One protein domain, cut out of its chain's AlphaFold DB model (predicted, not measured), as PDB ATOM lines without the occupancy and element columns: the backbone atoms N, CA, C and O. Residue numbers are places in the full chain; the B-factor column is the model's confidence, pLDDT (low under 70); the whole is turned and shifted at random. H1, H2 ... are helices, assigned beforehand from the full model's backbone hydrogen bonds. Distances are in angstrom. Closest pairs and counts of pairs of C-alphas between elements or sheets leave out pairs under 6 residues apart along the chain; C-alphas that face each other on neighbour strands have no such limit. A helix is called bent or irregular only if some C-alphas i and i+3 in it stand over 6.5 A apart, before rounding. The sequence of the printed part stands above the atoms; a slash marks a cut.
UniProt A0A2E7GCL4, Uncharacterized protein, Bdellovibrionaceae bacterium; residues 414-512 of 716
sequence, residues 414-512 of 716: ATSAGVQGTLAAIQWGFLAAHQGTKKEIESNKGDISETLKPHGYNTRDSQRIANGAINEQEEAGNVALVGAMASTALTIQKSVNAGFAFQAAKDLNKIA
ATOM      1  N   ALA A 414      94.715  47.267  67.926       48.16
ATOM      2  CA  ALA A 414      95.625  47.853  68.914       48.16
ATOM      3  C   ALA A 414      96.965  48.358  68.338       48.16
ATOM      4  O   ALA A 414      98.024  47.773  68.543       48.16
ATOM      5  N   THR A 415      96.929  49.472  67.618       54.00
ATOM      6  CA  THR A 415      98.117  50.250  67.266       54.00
ATOM      7  C   THR A 415      98.017  51.594  67.976       54.00
ATOM      8  O   THR A 415      96.958  52.226  67.980       54.00
ATOM      9  N   SER A 416      99.108  52.035  68.602       47.22
ATOM     10  CA  SER A 416      99.188  53.305  69.342       47.22
ATOM     11  C   SER A 416      98.722  54.509  68.508       47.22
ATOM     12  O   SER A 416      98.104  55.431  69.042       47.22
ATOM     13  N   ALA A 417      98.912  54.454  67.186       54.19
ATOM     14  CA  ALA A 417      98.413  55.441  66.231       54.19
ATOM     15  C   ALA A 417      96.871  55.497  66.149       54.19
ATOM     16  O   ALA A 417      96.303  56.584  66.044       54.19
ATOM     17  N   GLY A 418      96.177  54.357  66.242       63.34
ATOM     18  CA  GLY A 418      94.710  54.300  66.243       63.34
ATOM     19  C   GLY A 418      94.097  54.885  67.518       63.34
ATOM     20  O   GLY A 418      93.087  55.590  67.460       63.34
ATOM     21  N   VAL A 419      94.748  54.667  68.664       65.12
ATOM     22  CA  VAL A 419      94.326  55.239  69.952       65.12
ATOM     23  C   VAL A 419      94.522  56.756  69.961       65.12
ATOM     24  O   VAL A 419      93.596  57.488  70.307       65.12
ATOM     25  N   GLN A 420      95.680  57.245  69.503       63.19
ATOM     26  CA  GLN A 420      95.948  58.685  69.400       63.19
ATOM     27  C   GLN A 420      95.017  59.388  68.400       63.19
ATOM     28  O   GLN A 420      94.498  60.462  68.701       63.19
ATOM     29  N   GLY A 421      94.743  58.769  67.245       68.69
ATOM     30  CA  GLY A 421      93.794  59.296  66.261       68.69
ATOM     31  C   GLY A 421      92.366  59.386  66.806       68.69
ATOM     32  O   GLY A 421      91.682  60.387  66.592       68.69
ATOM     33  N   THR A 422      91.932  58.382  67.572       69.06
ATOM     34  CA  THR A 422      90.604  58.385  68.203       69.06
ATOM     35  C   THR A 422      90.510  59.432  69.313       69.06
ATOM     36  O   THR A 422      89.524  60.163  69.376       69.06
ATOM     37  N   LEU A 423      91.544  59.562  70.150       67.38
ATOM     38  CA  LEU A 423      91.596  60.581  71.202       67.38
ATOM     39  C   LEU A 423      91.521  61.993  70.608       67.38
ATOM     40  O   LEU A 423      90.727  62.811  71.069       67.38
ATOM     41  N   ALA A 424      92.283  62.256  69.542       67.25
ATOM     42  CA  ALA A 424      92.229  63.526  68.832       67.25
ATOM     43  C   ALA A 424      90.829  63.785  68.251       67.25
ATOM     44  O   ALA A 424      90.287  64.872  68.430       67.25
ATOM     45  N   ALA A 425      90.204  62.791  67.609       68.06
ATOM     46  CA  ALA A 425      88.857  62.931  67.056       68.06
ATOM     47  C   ALA A 425      87.805  63.243  68.137       68.06
ATOM     48  O   ALA A 425      86.948  64.103  67.928       68.06
ATOM     49  N   ILE A 426      87.896  62.598  69.305       73.50
ATOM     50  CA  ILE A 426      87.011  62.874  70.441       73.50
ATOM     51  C   ILE A 426      87.248  64.295  70.972       73.50
ATOM     52  O   ILE A 426      86.293  65.052  71.139       73.50
ATOM     53  N   GLN A 427      88.507  64.693  71.168       71.56
ATOM     54  CA  GLN A 427      88.867  66.029  71.647       71.56
ATOM     55  C   GLN A 427      88.365  67.137  70.706       71.56
ATOM     56  O   GLN A 427      87.800  68.132  71.163       71.56
ATOM     57  N   TRP A 428      88.500  66.946  69.390       72.19
ATOM     58  CA  TRP A 428      87.975  67.875  68.386       72.19
ATOM     59  C   TRP A 428      86.444  67.898  68.343       72.19
ATOM     60  O   TRP A 428      85.864  68.973  68.194       72.19
ATOM     61  N   GLY A 429      85.783  66.748  68.512       76.44
ATOM     62  CA  GLY A 429      84.323  66.660  68.591       76.44
ATOM     63  C   GLY A 429      83.754  67.439  69.779       76.44
ATOM     64  O   GLY A 429      82.817  68.218  69.612       76.44
ATOM     65  N   PHE A 430      84.371  67.302  70.956       74.06
ATOM     66  CA  PHE A 430      83.993  68.066  72.146       74.06
ATOM     67  C   PHE A 430      84.245  69.569  71.983       74.06
ATOM     68  O   PHE A 430      83.375  70.370  72.317       74.06
ATOM     69  N   LEU A 431      85.387  69.965  71.412       72.88
ATOM     70  CA  LEU A 431      85.687  71.376  71.161       72.88
ATOM     71  C   LEU A 431      84.693  72.009  70.172       72.88
ATOM     72  O   LEU A 431      84.261  73.142  70.372       72.88
ATOM     73  N   ALA A 432      84.299  71.284  69.123       69.94
ATOM     74  CA  ALA A 432      83.303  71.752  68.164       69.94
ATOM     75  C   ALA A 432      81.906  71.893  68.799       69.94
ATOM     76  O   ALA A 432      81.222  72.884  68.544       69.94
ATOM     77  N   ALA A 433      81.501  70.948  69.655       70.75
ATOM     78  CA  ALA A 433      80.241  71.020  70.398       70.75
ATOM     79  C   ALA A 433      80.225  72.189  71.405       70.75
ATOM     80  O   ALA A 433      79.236  72.916  71.497       70.75
ATOM     81  N   HIS A 434      81.341  72.431  72.100       72.69
ATOM     82  CA  HIS A 434      81.504  73.570  73.010       72.69
ATOM     83  C   HIS A 434      81.443  74.916  72.273       72.69
ATOM     84  O   HIS A 434      80.732  75.831  72.678       72.69
ATOM     85  N   GLN A 435      82.093  75.030  71.113       74.88
ATOM     86  CA  GLN A 435      81.968  76.236  70.289       74.88
ATOM     87  C   GLN A 435      80.558  76.430  69.713       74.88
ATOM     88  O   GLN A 435      80.146  77.570  69.494       74.88
ATOM     89  N   GLY A 436      79.825  75.344  69.452       77.81
ATOM     90  CA  GLY A 436      78.423  75.390  69.035       77.81
ATOM     91  C   GLY A 436      77.520  75.950  70.133       77.81
ATOM     92  O   GLY A 436      76.828  76.939  69.904       77.81
ATOM     93  N   THR A 437      77.607  75.380  71.335       75.06
ATOM     94  CA  THR A 437      76.841  75.832  72.511       75.06
ATOM     95  C   THR A 437      77.177  77.272  72.888       75.06
ATOM     96  O   THR A 437      76.270  78.063  73.111       75.06
ATOM     97  N   LYS A 438      78.452  77.680  72.841       76.31
ATOM     98  CA  LYS A 438      78.842  79.079  73.078       76.31
ATOM     99  C   LYS A 438      78.175  80.060  72.106       76.31
ATOM    100  O   LYS A 438      77.699  81.109  72.528       76.31
ATOM    101  N   LYS A 439      78.103  79.722  70.815       80.25
ATOM    102  CA  LYS A 439      77.413  80.557  69.813       80.25
ATOM    103  C   LYS A 439      75.906  80.623  70.046       80.25
ATOM    104  O   LYS A 439      75.307  81.666  69.808       80.25
ATOM    105  N   GLU A 440      75.299  79.527  70.490       76.12
ATOM    106  CA  GLU A 440      73.874  79.473  70.822       76.12
ATOM    107  C   GLU A 440      73.558  80.328  72.059       76.12
ATOM    108  O   GLU A 440      72.640  81.144  72.026       76.12
ATOM    109  N   ILE A 441      74.394  80.253  73.099       73.62
ATOM    110  CA  ILE A 441      74.302  81.095  74.301       73.62
ATOM    111  C   ILE A 441      74.472  82.584  73.949       73.62
ATOM    112  O   ILE A 441      73.697  83.428  74.402       73.62
ATOM    113  N   GLU A 442      75.441  82.925  73.092       76.25
ATOM    114  CA  GLU A 442      75.631  84.300  72.608       76.25
ATOM    115  C   GLU A 442      74.441  84.802  71.774       76.25
ATOM    116  O   GLU A 442      74.088  85.978  71.877       76.25
ATOM    117  N   SER A 443      73.794  83.933  70.990       80.00
ATOM    118  CA  SER A 443      72.569  84.267  70.249       80.00
ATOM    119  C   SER A 443      71.400  84.549  71.199       80.00
ATOM    120  O   SER A 443      70.716  85.562  71.052       80.00
ATOM    121  N   ASN A 444      71.225  83.716  72.229       79.69
ATOM    122  CA  ASN A 444      70.135  83.836  73.204       79.69
ATOM    123  C   ASN A 444      70.244  85.097  74.080       79.69
ATOM    124  O   ASN A 444      69.252  85.559  74.639       79.69
ATOM    125  N   LYS A 445      71.428  85.715  74.162       78.25
ATOM    126  CA  LYS A 445      71.639  86.998  74.849       78.25
ATOM    127  C   LYS A 445      70.755  88.121  74.301       78.25
ATOM    128  O   LYS A 445      70.279  88.961  75.069       78.25
ATOM    129  N   GLY A 446      70.562  88.150  72.982       78.75
ATOM    130  CA  GLY A 446      69.680  89.115  72.324       78.75
ATOM    131  C   GLY A 446      68.227  88.891  72.728       78.75
ATOM    132  O   GLY A 446      67.561  89.826  73.171       78.75
ATOM    133  N   ASP A 447      67.791  87.635  72.686       80.94
ATOM    134  CA  ASP A 447      66.409  87.237  72.954       80.94
ATOM    135  C   ASP A 447      66.016  87.443  74.426       80.94
ATOM    136  O   ASP A 447      64.936  87.962  74.713       80.94
ATOM    137  N   ILE A 448      66.911  87.138  75.373       76.88
ATOM    138  CA  ILE A 448      66.707  87.406  76.811       76.88
ATOM    139  C   ILE A 448      66.635  88.917  77.064       76.88
ATOM    140  O   ILE A 448      65.766  89.410  77.784       76.88
ATOM    141  N   SER A 449      67.516  89.697  76.432       74.50
ATOM    142  CA  SER A 449      67.472  91.152  76.574       74.50
ATOM    143  C   SER A 449      66.215  91.767  75.952       74.50
ATOM    144  O   SER A 449      65.774  92.810  76.435       74.50
ATOM    145  N   GLU A 450      65.660  91.193  74.883       78.88
ATOM    146  CA  GLU A 450      64.430  91.678  74.246       78.88
ATOM    147  C   GLU A 450      63.166  91.264  74.995       78.88
ATOM    148  O   GLU A 450      62.245  92.072  75.105       78.88
ATOM    149  N   THR A 451      63.149  90.071  75.585       80.50
ATOM    150  CA  THR A 451      62.041  89.590  76.423       80.50
ATOM    151  C   THR A 451      61.935  90.319  77.761       80.50
ATOM    152  O   THR A 451      60.837  90.418  78.294       80.50
ATOM    153  N   LEU A 452      63.022  90.906  78.278       77.62
ATOM    154  CA  LEU A 452      63.006  91.696  79.521       77.62
ATOM    155  C   LEU A 452      62.569  93.164  79.334       77.62
ATOM    156  O   LEU A 452      62.130  93.798  80.295       77.62
ATOM    157  N   LYS A 453      62.631  93.718  78.112       76.62
ATOM    158  CA  LYS A 453      62.229  95.115  77.813       76.62
ATOM    159  C   LYS A 453      60.768  95.466  78.161       76.62
ATOM    160  O   LYS A 453      60.552  96.577  78.644       76.62
ATOM    161  N   PRO A 454      59.758  94.598  77.952       86.12
ATOM    162  CA  PRO A 454      58.363  94.904  78.282       86.12
ATOM    163  C   PRO A 454      58.096  94.987  79.790       86.12
ATOM    164  O   PRO A 454      57.069  95.525  80.193       86.12
ATOM    165  N   HIS A 455      59.003  94.469  80.624       82.38
ATOM    166  CA  HIS A 455      58.822  94.355  82.072       82.38
ATOM    167  C   HIS A 455      59.399  95.540  82.865       82.38
ATOM    168  O   HIS A 455      59.527  95.465  84.082       82.38
ATOM    169  N   GLY A 456      59.748  96.646  82.198       79.75
ATOM    170  CA  GLY A 456      60.188  97.878  82.864       79.75
ATOM    171  C   GLY A 456      61.619  97.845  83.411       79.75
ATOM    172  O   GLY A 456      62.065  98.836  83.987       79.75
ATOM    173  N   TYR A 457      62.366  96.758  83.197       77.69
ATOM    174  CA  TYR A 457      63.795  96.727  83.492       77.69
ATOM    175  C   TYR A 457      64.528  97.716  82.586       77.69
ATOM    176  O   TYR A 457      64.375  97.702  81.359       77.69
ATOM    177  N   ASN A 458      65.343  98.585  83.188       84.19
ATOM    178  CA  ASN A 458      66.202  99.460  82.404       84.19
ATOM    179  C   ASN A 458      67.183  98.601  81.575       84.19
ATOM    180  O   ASN A 458      67.538  97.478  81.939       84.19
ATOM    181  N   THR A 459      67.635  99.123  80.435       78.81
ATOM    182  CA  THR A 459      68.512  98.396  79.500       78.81
ATOM    183  C   THR A 459      69.820  97.915  80.130       78.81
ATOM    184  O   THR A 459      70.402  96.948  79.642       78.81
ATOM    185  N   ARG A 460      70.278  98.552  81.213       79.06
ATOM    186  CA  ARG A 460      71.502  98.192  81.936       79.06
ATOM    187  C   ARG A 460      71.292  96.979  82.846       79.06
ATOM    188  O   ARG A 460      72.137  96.087  82.860       79.06
ATOM    189  N   ASP A 461      70.167  96.915  83.547       77.69
ATOM    190  CA  ASP A 461      69.827  95.831  84.467       77.69
ATOM    191  C   ASP A 461      69.429  94.569  83.696       77.69
ATOM    192  O   ASP A 461      69.930  93.492  84.009       77.69
ATOM    193  N   SER A 462      68.678  94.701  82.595       76.00
ATOM    194  CA  SER A 462      68.397  93.579  81.684       76.00
ATOM    195  C   SER A 462      69.676  92.976  81.099       76.00
ATOM    196  O   SER A 462      69.806  91.757  81.008       76.00
ATOM    197  N   GLN A 463      70.657  93.812  80.736       78.62
ATOM    198  CA  GLN A 463      71.962  93.335  80.270       78.62
ATOM    199  C   GLN A 463      72.769  92.670  81.385       78.62
ATOM    200  O   GLN A 463      73.458  91.687  81.126       78.62
ATOM    201  N   ARG A 464      72.701  93.181  82.620       79.50
ATOM    202  CA  ARG A 464      73.410  92.598  83.764       79.50
ATOM    203  C   ARG A 464      72.848  91.225  84.136       79.50
ATOM    204  O   ARG A 464      73.638  90.310  84.337       79.50
ATOM    205  N   ILE A 465      71.524  91.073  84.147       78.31
ATOM    206  CA  ILE A 465      70.837  89.797  84.399       78.31
ATOM    207  C   ILE A 465      71.135  88.797  83.275       78.31
ATOM    208  O   ILE A 465      71.541  87.671  83.554       78.31
ATOM    209  N   ALA A 466      71.041  89.222  82.009       75.81
ATOM    210  CA  ALA A 466      71.388  88.369  80.870       75.81
ATOM    211  C   ALA A 466      72.859  87.917  80.911       75.81
ATOM    212  O   ALA A 466      73.153  86.757  80.646       75.81
ATOM    213  N   ASN A 467      73.790  88.802  81.284       80.38
ATOM    214  CA  ASN A 467      75.200  88.438  81.451       80.38
ATOM    215  C   ASN A 467      75.427  87.473  82.625       80.38
ATOM    216  O   ASN A 467      76.282  86.601  82.512       80.38
ATOM    217  N   GLY A 468      74.684  87.615  83.728       79.69
ATOM    218  CA  GLY A 468      74.761  86.710  84.879       79.69
ATOM    219  C   GLY A 468      74.353  85.282  84.515       79.69
ATOM    220  O   GLY A 468      75.146  84.364  84.686       79.69
ATOM    221  N   ALA A 469      73.177  85.119  83.899       74.62
ATOM    222  CA  ALA A 469      72.682  83.814  83.453       74.62
ATOM    223  C   ALA A 469      73.612  83.144  82.421       74.62
ATOM    224  O   ALA A 469      73.812  81.933  82.445       74.62
ATOM    225  N   ILE A 470      74.224  83.936  81.531       77.81
ATOM    226  CA  ILE A 470      75.190  83.437  80.541       77.81
ATOM    227  C   ILE A 470      76.482  82.958  81.202       77.81
ATOM    228  O   ILE A 470      77.002  81.916  80.811       77.81
ATOM    229  N   ASN A 471      76.996  83.692  82.191       76.25
ATOM    230  CA  ASN A 471      78.210  83.294  82.900       76.25
ATOM    231  C   ASN A 471      77.994  81.989  83.678       76.25
ATOM    232  O   ASN A 471      78.830  81.095  83.589       76.25
ATOM    233  N   GLU A 472      76.855  81.840  84.358       73.00
ATOM    234  CA  GLU A 472      76.495  80.591  85.046       73.00
ATOM    235  C   GLU A 472      76.366  79.416  84.063       73.00
ATOM    236  O   GLU A 472      76.846  78.313  84.332       73.00
ATOM    237  N   GLN A 473      75.786  79.648  82.880       71.25
ATOM    238  CA  GLN A 473      75.665  78.625  81.840       71.25
ATOM    239  C   GLN A 473      77.021  78.259  81.205       71.25
ATOM    240  O   GLN A 473      77.268  77.085  80.917       71.25
ATOM    241  N   GLU A 474      77.915  79.233  80.998       73.88
ATOM    242  CA  GLU A 474      79.275  79.000  80.493       73.88
ATOM    243  C   GLU A 474      80.127  78.240  81.524       73.88
ATOM    244  O   GLU A 474      80.838  77.304  81.157       73.88
ATOM    245  N   GLU A 475      80.014  78.568  82.814       74.75
ATOM    246  CA  GLU A 475      80.682  77.843  83.900       74.75
ATOM    247  C   GLU A 475      80.177  76.401  84.021       74.75
ATOM    248  O   GLU A 475      80.988  75.471  84.021       74.75
ATOM    249  N   ALA A 476      78.857  76.185  84.016       70.38
ATOM    250  CA  ALA A 476      78.271  74.844  84.033       70.38
ATOM    251  C   ALA A 476      78.704  74.008  82.812       70.38
ATOM    252  O   ALA A 476      79.072  72.836  82.948       70.38
ATOM    253  N   GLY A 477      78.733  74.616  81.620       72.56
ATOM    254  CA  GLY A 477      79.215  73.977  80.394       72.56
ATOM    255  C   GLY A 477      80.703  73.618  80.446       72.56
ATOM    256  O   GLY A 477      81.098  72.541  79.993       72.56
ATOM    257  N   ASN A 478      81.535  74.477  81.041       72.62
ATOM    258  CA  ASN A 478      82.965  74.223  81.219       72.62
ATOM    259  C   ASN A 478      83.228  73.086  82.217       72.62
ATOM    260  O   ASN A 478      84.060  72.221  81.943       72.62
ATOM    261  N   VAL A 479      82.499  73.038  83.336       65.56
ATOM    262  CA  VAL A 479      82.602  71.946  84.320       65.56
ATOM    263  C   VAL A 479      82.180  70.610  83.700       65.56
ATOM    264  O   VAL A 479      82.897  69.615  83.832       65.56
ATOM    265  N   ALA A 480      81.074  70.587  82.949       66.19
ATOM    266  CA  ALA A 480      80.622  69.391  82.237       66.19
ATOM    267  C   ALA A 480      81.641  68.916  81.183       66.19
ATOM    268  O   ALA A 480      81.895  67.715  81.062       66.19
ATOM    269  N   LEU A 481      82.268  69.847  80.453       70.69
ATOM    270  CA  LEU A 481      83.318  69.540  79.480       70.69
ATOM    271  C   LEU A 481      84.547  68.911  80.149       70.69
ATOM    272  O   LEU A 481      85.036  67.882  79.680       70.69
ATOM    273  N   VAL A 482      85.031  69.492  81.251       67.56
ATOM    274  CA  VAL A 482      86.178  68.957  82.004       67.56
ATOM    275  C   VAL A 482      85.865  67.558  82.542       67.56
ATOM    276  O   VAL A 482      86.680  66.648  82.376       67.56
ATOM    277  N   GLY A 483      84.664  67.348  83.091       67.12
ATOM    278  CA  GLY A 483      84.210  66.033  83.552       67.12
ATOM    279  C   GLY A 483      84.175  64.983  82.434       67.12
ATOM    280  O   GLY A 483      84.679  63.872  82.608       67.12
ATOM    281  N   ALA A 484      83.655  65.341  81.256       63.53
ATOM    282  CA  ALA A 484      83.593  64.445  80.099       63.53
ATOM    283  C   ALA A 484      84.983  64.117  79.519       63.53
ATOM    284  O   ALA A 484      85.240  62.983  79.094       63.53
ATOM    285  N   MET A 485      85.907  65.083  79.512       67.19
ATOM    286  CA  MET A 485      87.291  64.849  79.092       67.19
ATOM    287  C   MET A 485      88.018  63.920  80.069       67.19
ATOM    288  O   MET A 485      88.662  62.965  79.627       67.19
ATOM    289  N   ALA A 486      87.852  64.131  81.377       63.62
ATOM    290  CA  ALA A 486      88.429  63.275  82.412       63.62
ATOM    291  C   ALA A 486      87.895  61.833  82.333       63.62
ATOM    292  O   ALA A 486      88.674  60.876  82.358       63.62
ATOM    293  N   SER A 487      86.581  61.648  82.146       61.25
ATOM    294  CA  SER A 487      85.990  60.308  82.014       61.25
ATOM    295  C   SER A 487      86.466  59.576  80.757       61.25
ATOM    296  O   SER A 487      86.691  58.362  80.781       61.25
ATOM    297  N   THR A 488      86.640  60.306  79.652       66.69
ATOM    298  CA  THR A 488      87.128  59.749  78.386       66.69
ATOM    299  C   THR A 488      88.594  59.332  78.502       66.69
ATOM    300  O   THR A 488      88.937  58.215  78.115       66.69
ATOM    301  N   ALA A 489      89.446  60.179  79.088       60.91
ATOM    302  CA  ALA A 489      90.859  59.875  79.313       60.91
ATOM    303  C   ALA A 489      91.037  58.610  80.168       60.91
ATOM    304  O   ALA A 489      91.778  57.706  79.785       60.91
ATOM    305  N   LEU A 490      90.273  58.488  81.260       63.44
ATOM    306  CA  LEU A 490      90.302  57.311  82.131       63.44
ATOM    307  C   LEU A 490      89.841  56.035  81.406       63.44
ATOM    308  O   LEU A 490      90.422  54.965  81.578       63.44
ATOM    309  N   THR A 491      88.796  56.133  80.580       62.34
ATOM    310  CA  THR A 491      88.277  54.986  79.814       62.34
ATOM    311  C   THR A 491      89.295  54.501  78.783       62.34
ATOM    312  O   THR A 491      89.481  53.296  78.619       62.34
ATOM    313  N   ILE A 492      89.996  55.432  78.129       62.97
ATOM    314  CA  ILE A 492      91.070  55.120  77.182       62.97
ATOM    315  C   ILE A 492      92.272  54.505  77.908       62.97
ATOM    316  O   ILE A 492      92.816  53.510  77.444       62.97
ATOM    317  N   GLN A 493      92.659  55.025  79.073       60.00
ATOM    318  CA  GLN A 493      93.750  54.447  79.859       60.00
ATOM    319  C   GLN A 493      93.439  53.004  80.288       60.00
ATOM    320  O   GLN A 493      94.280  52.117  80.147       60.00
ATOM    321  N   LYS A 494      92.202  52.730  80.725       61.28
ATOM    322  CA  LYS A 494      91.763  51.369  81.066       61.28
ATOM    323  C   LYS A 494      91.749  50.431  79.858       61.28
ATOM    324  O   LYS A 494      92.165  49.283  79.992       61.28
ATOM    325  N   SER A 495      91.299  50.891  78.689       58.19
ATOM    326  CA  SER A 495      91.277  50.054  77.481       58.19
ATOM    327  C   SER A 495      92.680  49.775  76.935       58.19
ATOM    328  O   SER A 495      92.940  48.669  76.468       58.19
ATOM    329  N   VAL A 496      93.604  50.730  77.063       63.81
ATOM    330  CA  VAL A 496      95.022  50.550  76.727       63.81
ATOM    331  C   VAL A 496      95.681  49.536  77.667       63.81
ATOM    332  O   VAL A 496      96.302  48.588  77.189       63.81
ATOM    333  N   ASN A 497      95.471  49.658  78.981       57.00
ATOM    334  CA  ASN A 497      96.008  48.710  79.963       57.00
ATOM    335  C   ASN A 497      95.438  47.293  79.767       57.00
ATOM    336  O   ASN A 497      96.184  46.316  79.796       57.00
ATOM    337  N   ALA A 498      94.136  47.174  79.480       58.94
ATOM    338  CA  ALA A 498      93.512  45.895  79.137       58.94
ATOM    339  C   ALA A 498      94.068  45.306  77.827       58.94
ATOM    340  O   ALA A 498      94.262  44.096  77.725       58.94
ATOM    341  N   GLY A 499      94.367  46.153  76.836       66.25
ATOM    342  CA  GLY A 499      94.998  45.749  75.580       66.25
ATOM    343  C   GLY A 499      96.413  45.196  75.772       66.25
ATOM    344  O   GLY A 499      96.738  44.152  75.205       66.25
ATOM    345  N   PHE A 500      97.232  45.840  76.610       63.53
ATOM    346  CA  PHE A 500      98.568  45.344  76.957       63.53
ATOM    347  C   PHE A 500      98.512  44.033  77.744       63.53
ATOM    348  O   PHE A 500      99.246  43.104  77.412       63.53
ATOM    349  N   ALA A 501      97.601  43.910  78.712       57.53
ATOM    350  CA  ALA A 501      97.403  42.671  79.465       57.53
ATOM    351  C   ALA A 501      96.960  41.507  78.558       57.53
ATOM    352  O   ALA A 501      97.472  40.394  78.671       57.53
ATOM    353  N   PHE A 502      96.060  41.764  77.603       65.06
ATOM    354  CA  PHE A 502      95.618  40.759  76.634       65.06
ATOM    355  C   PHE A 502      96.742  40.331  75.679       65.06
ATOM    356  O   PHE A 502      96.887  39.144  75.373       65.06
ATOM    357  N   GLN A 503      97.566  41.278  75.223       66.25
ATOM    358  CA  GLN A 503      98.712  40.979  74.365       66.25
ATOM    359  C   GLN A 503      99.797  40.195  75.122       66.25
ATOM    360  O   GLN A 503     100.284  39.193  74.601       66.25
ATOM    361  N   ALA A 504     100.095  40.568  76.370       59.59
ATOM    362  CA  ALA A 504     101.016  39.837  77.240       59.59
ATOM    363  C   ALA A 504     100.535  38.399  77.507       59.59
ATOM    364  O   ALA A 504     101.315  37.459  77.387       59.59
ATOM    365  N   ALA A 505      99.237  38.199  77.763       61.62
ATOM    366  CA  ALA A 505      98.653  36.865  77.916       61.62
ATOM    367  C   ALA A 505      98.759  36.021  76.632       61.62
ATOM    368  O   ALA A 505      98.976  34.808  76.682       61.62
ATOM    369  N   LYS A 506      98.634  36.652  75.458       75.50
ATOM    370  CA  LYS A 506      98.794  35.978  74.162       75.50
ATOM    371  C   LYS A 506     100.245  35.583  73.891       75.50
ATOM    372  O   LYS A 506     100.482  34.511  73.337       75.50
ATOM    373  N   ASP A 507     101.202  36.425  74.266       66.62
ATOM    374  CA  ASP A 507     102.622  36.141  74.073       66.62
ATOM    375  C   ASP A 507     103.142  35.121  75.100       66.62
ATOM    376  O   ASP A 507     103.859  34.204  74.707       66.62
ATOM    377  N   LEU A 508     102.657  35.141  76.347       66.31
ATOM    378  CA  LEU A 508     102.881  34.063  77.322       66.31
ATOM    379  C   LEU A 508     102.343  32.713  76.830       66.31
ATOM    380  O   LEU A 508     103.033  31.706  76.942       66.31
ATOM    381  N   ASN A 509     101.160  32.683  76.207       72.25
ATOM    382  CA  ASN A 509     100.627  31.457  75.604       72.25
ATOM    383  C   ASN A 509     101.476  30.944  74.430       72.25
ATOM    384  O   ASN A 509     101.613  29.737  74.242       72.25
ATOM    385  N   LYS A 510     102.063  31.830  73.615       76.38
ATOM    386  CA  LYS A 510     102.992  31.403  72.554       76.38
ATOM    387  C   LYS A 510     104.287  30.844  73.131       76.38
ATOM    388  O   LYS A 510     104.762  29.832  72.631       76.38
ATOM    389  N   ILE A 511     104.825  31.484  74.166       67.44
ATOM    390  CA  ILE A 511     106.042  31.042  74.853       67.44
ATOM    391  C   ILE A 511     105.800  29.676  75.515       67.44
ATOM    392  O   ILE A 511     106.572  28.749  75.295       67.44
ATOM    393  N   ALA A 512     104.683  29.501  76.226       66.06
ATOM    394  CA  ALA A 512     104.307  28.225  76.839       66.06
ATOM    395  C   ALA A 512     104.188  27.089  75.805       66.06
ATOM    396  O   ALA A 512     104.696  25.992  76.027       66.06
TER     397      ALA A 512
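This is residues 414 to 512 of the 716 residues of an uncharacterized protein of Bdellovibrionaceae bacterium (UniProt A0A2E7GCL4). Two long helices, H1 and then H2, lie side by side as a slender helical hairpin, with a tight turn at residues 456 to 458. H2 is the longer, and its end, residues 504 to 512, sticks out free beyond H1. The printed part has 99 residues, no named strand, and is all helix. It is an extended rod, with a radius of gyration of the C-alphas of 23.1 A and spans of 83 by 17 by 13 A.

H1, residues 416 to 455, begins at C-alpha 416 (99.188, 53.305, 69.342) and is 59.0 A long from first to last C-alpha. It is irregular, but only just: C-alphas 451 and 454 are 6.7 A apart. H2, residues 459 to 512, is 78.8 A long and ends at C-alpha 512 (104.307, 28.225, 76.839).

H1 and H2 form a helical hairpin. They touch, their closest C-alphas being those of Ser 449 and Ser 462, 5.7 A apart. They run opposite ways at a shallow tilt of 15 degrees. Every O i to N i+4 pair is within hydrogen-bond range in H2, and 31 of 36 in H1.

The C-alphas farthest apart, those of Gly 456 and Ala 512, are 82.7 A apart. The printed part has no cut. Its mean pLDDT is 70.6, with 43 residues under 70, among them 414 to 425 and 482 to 505.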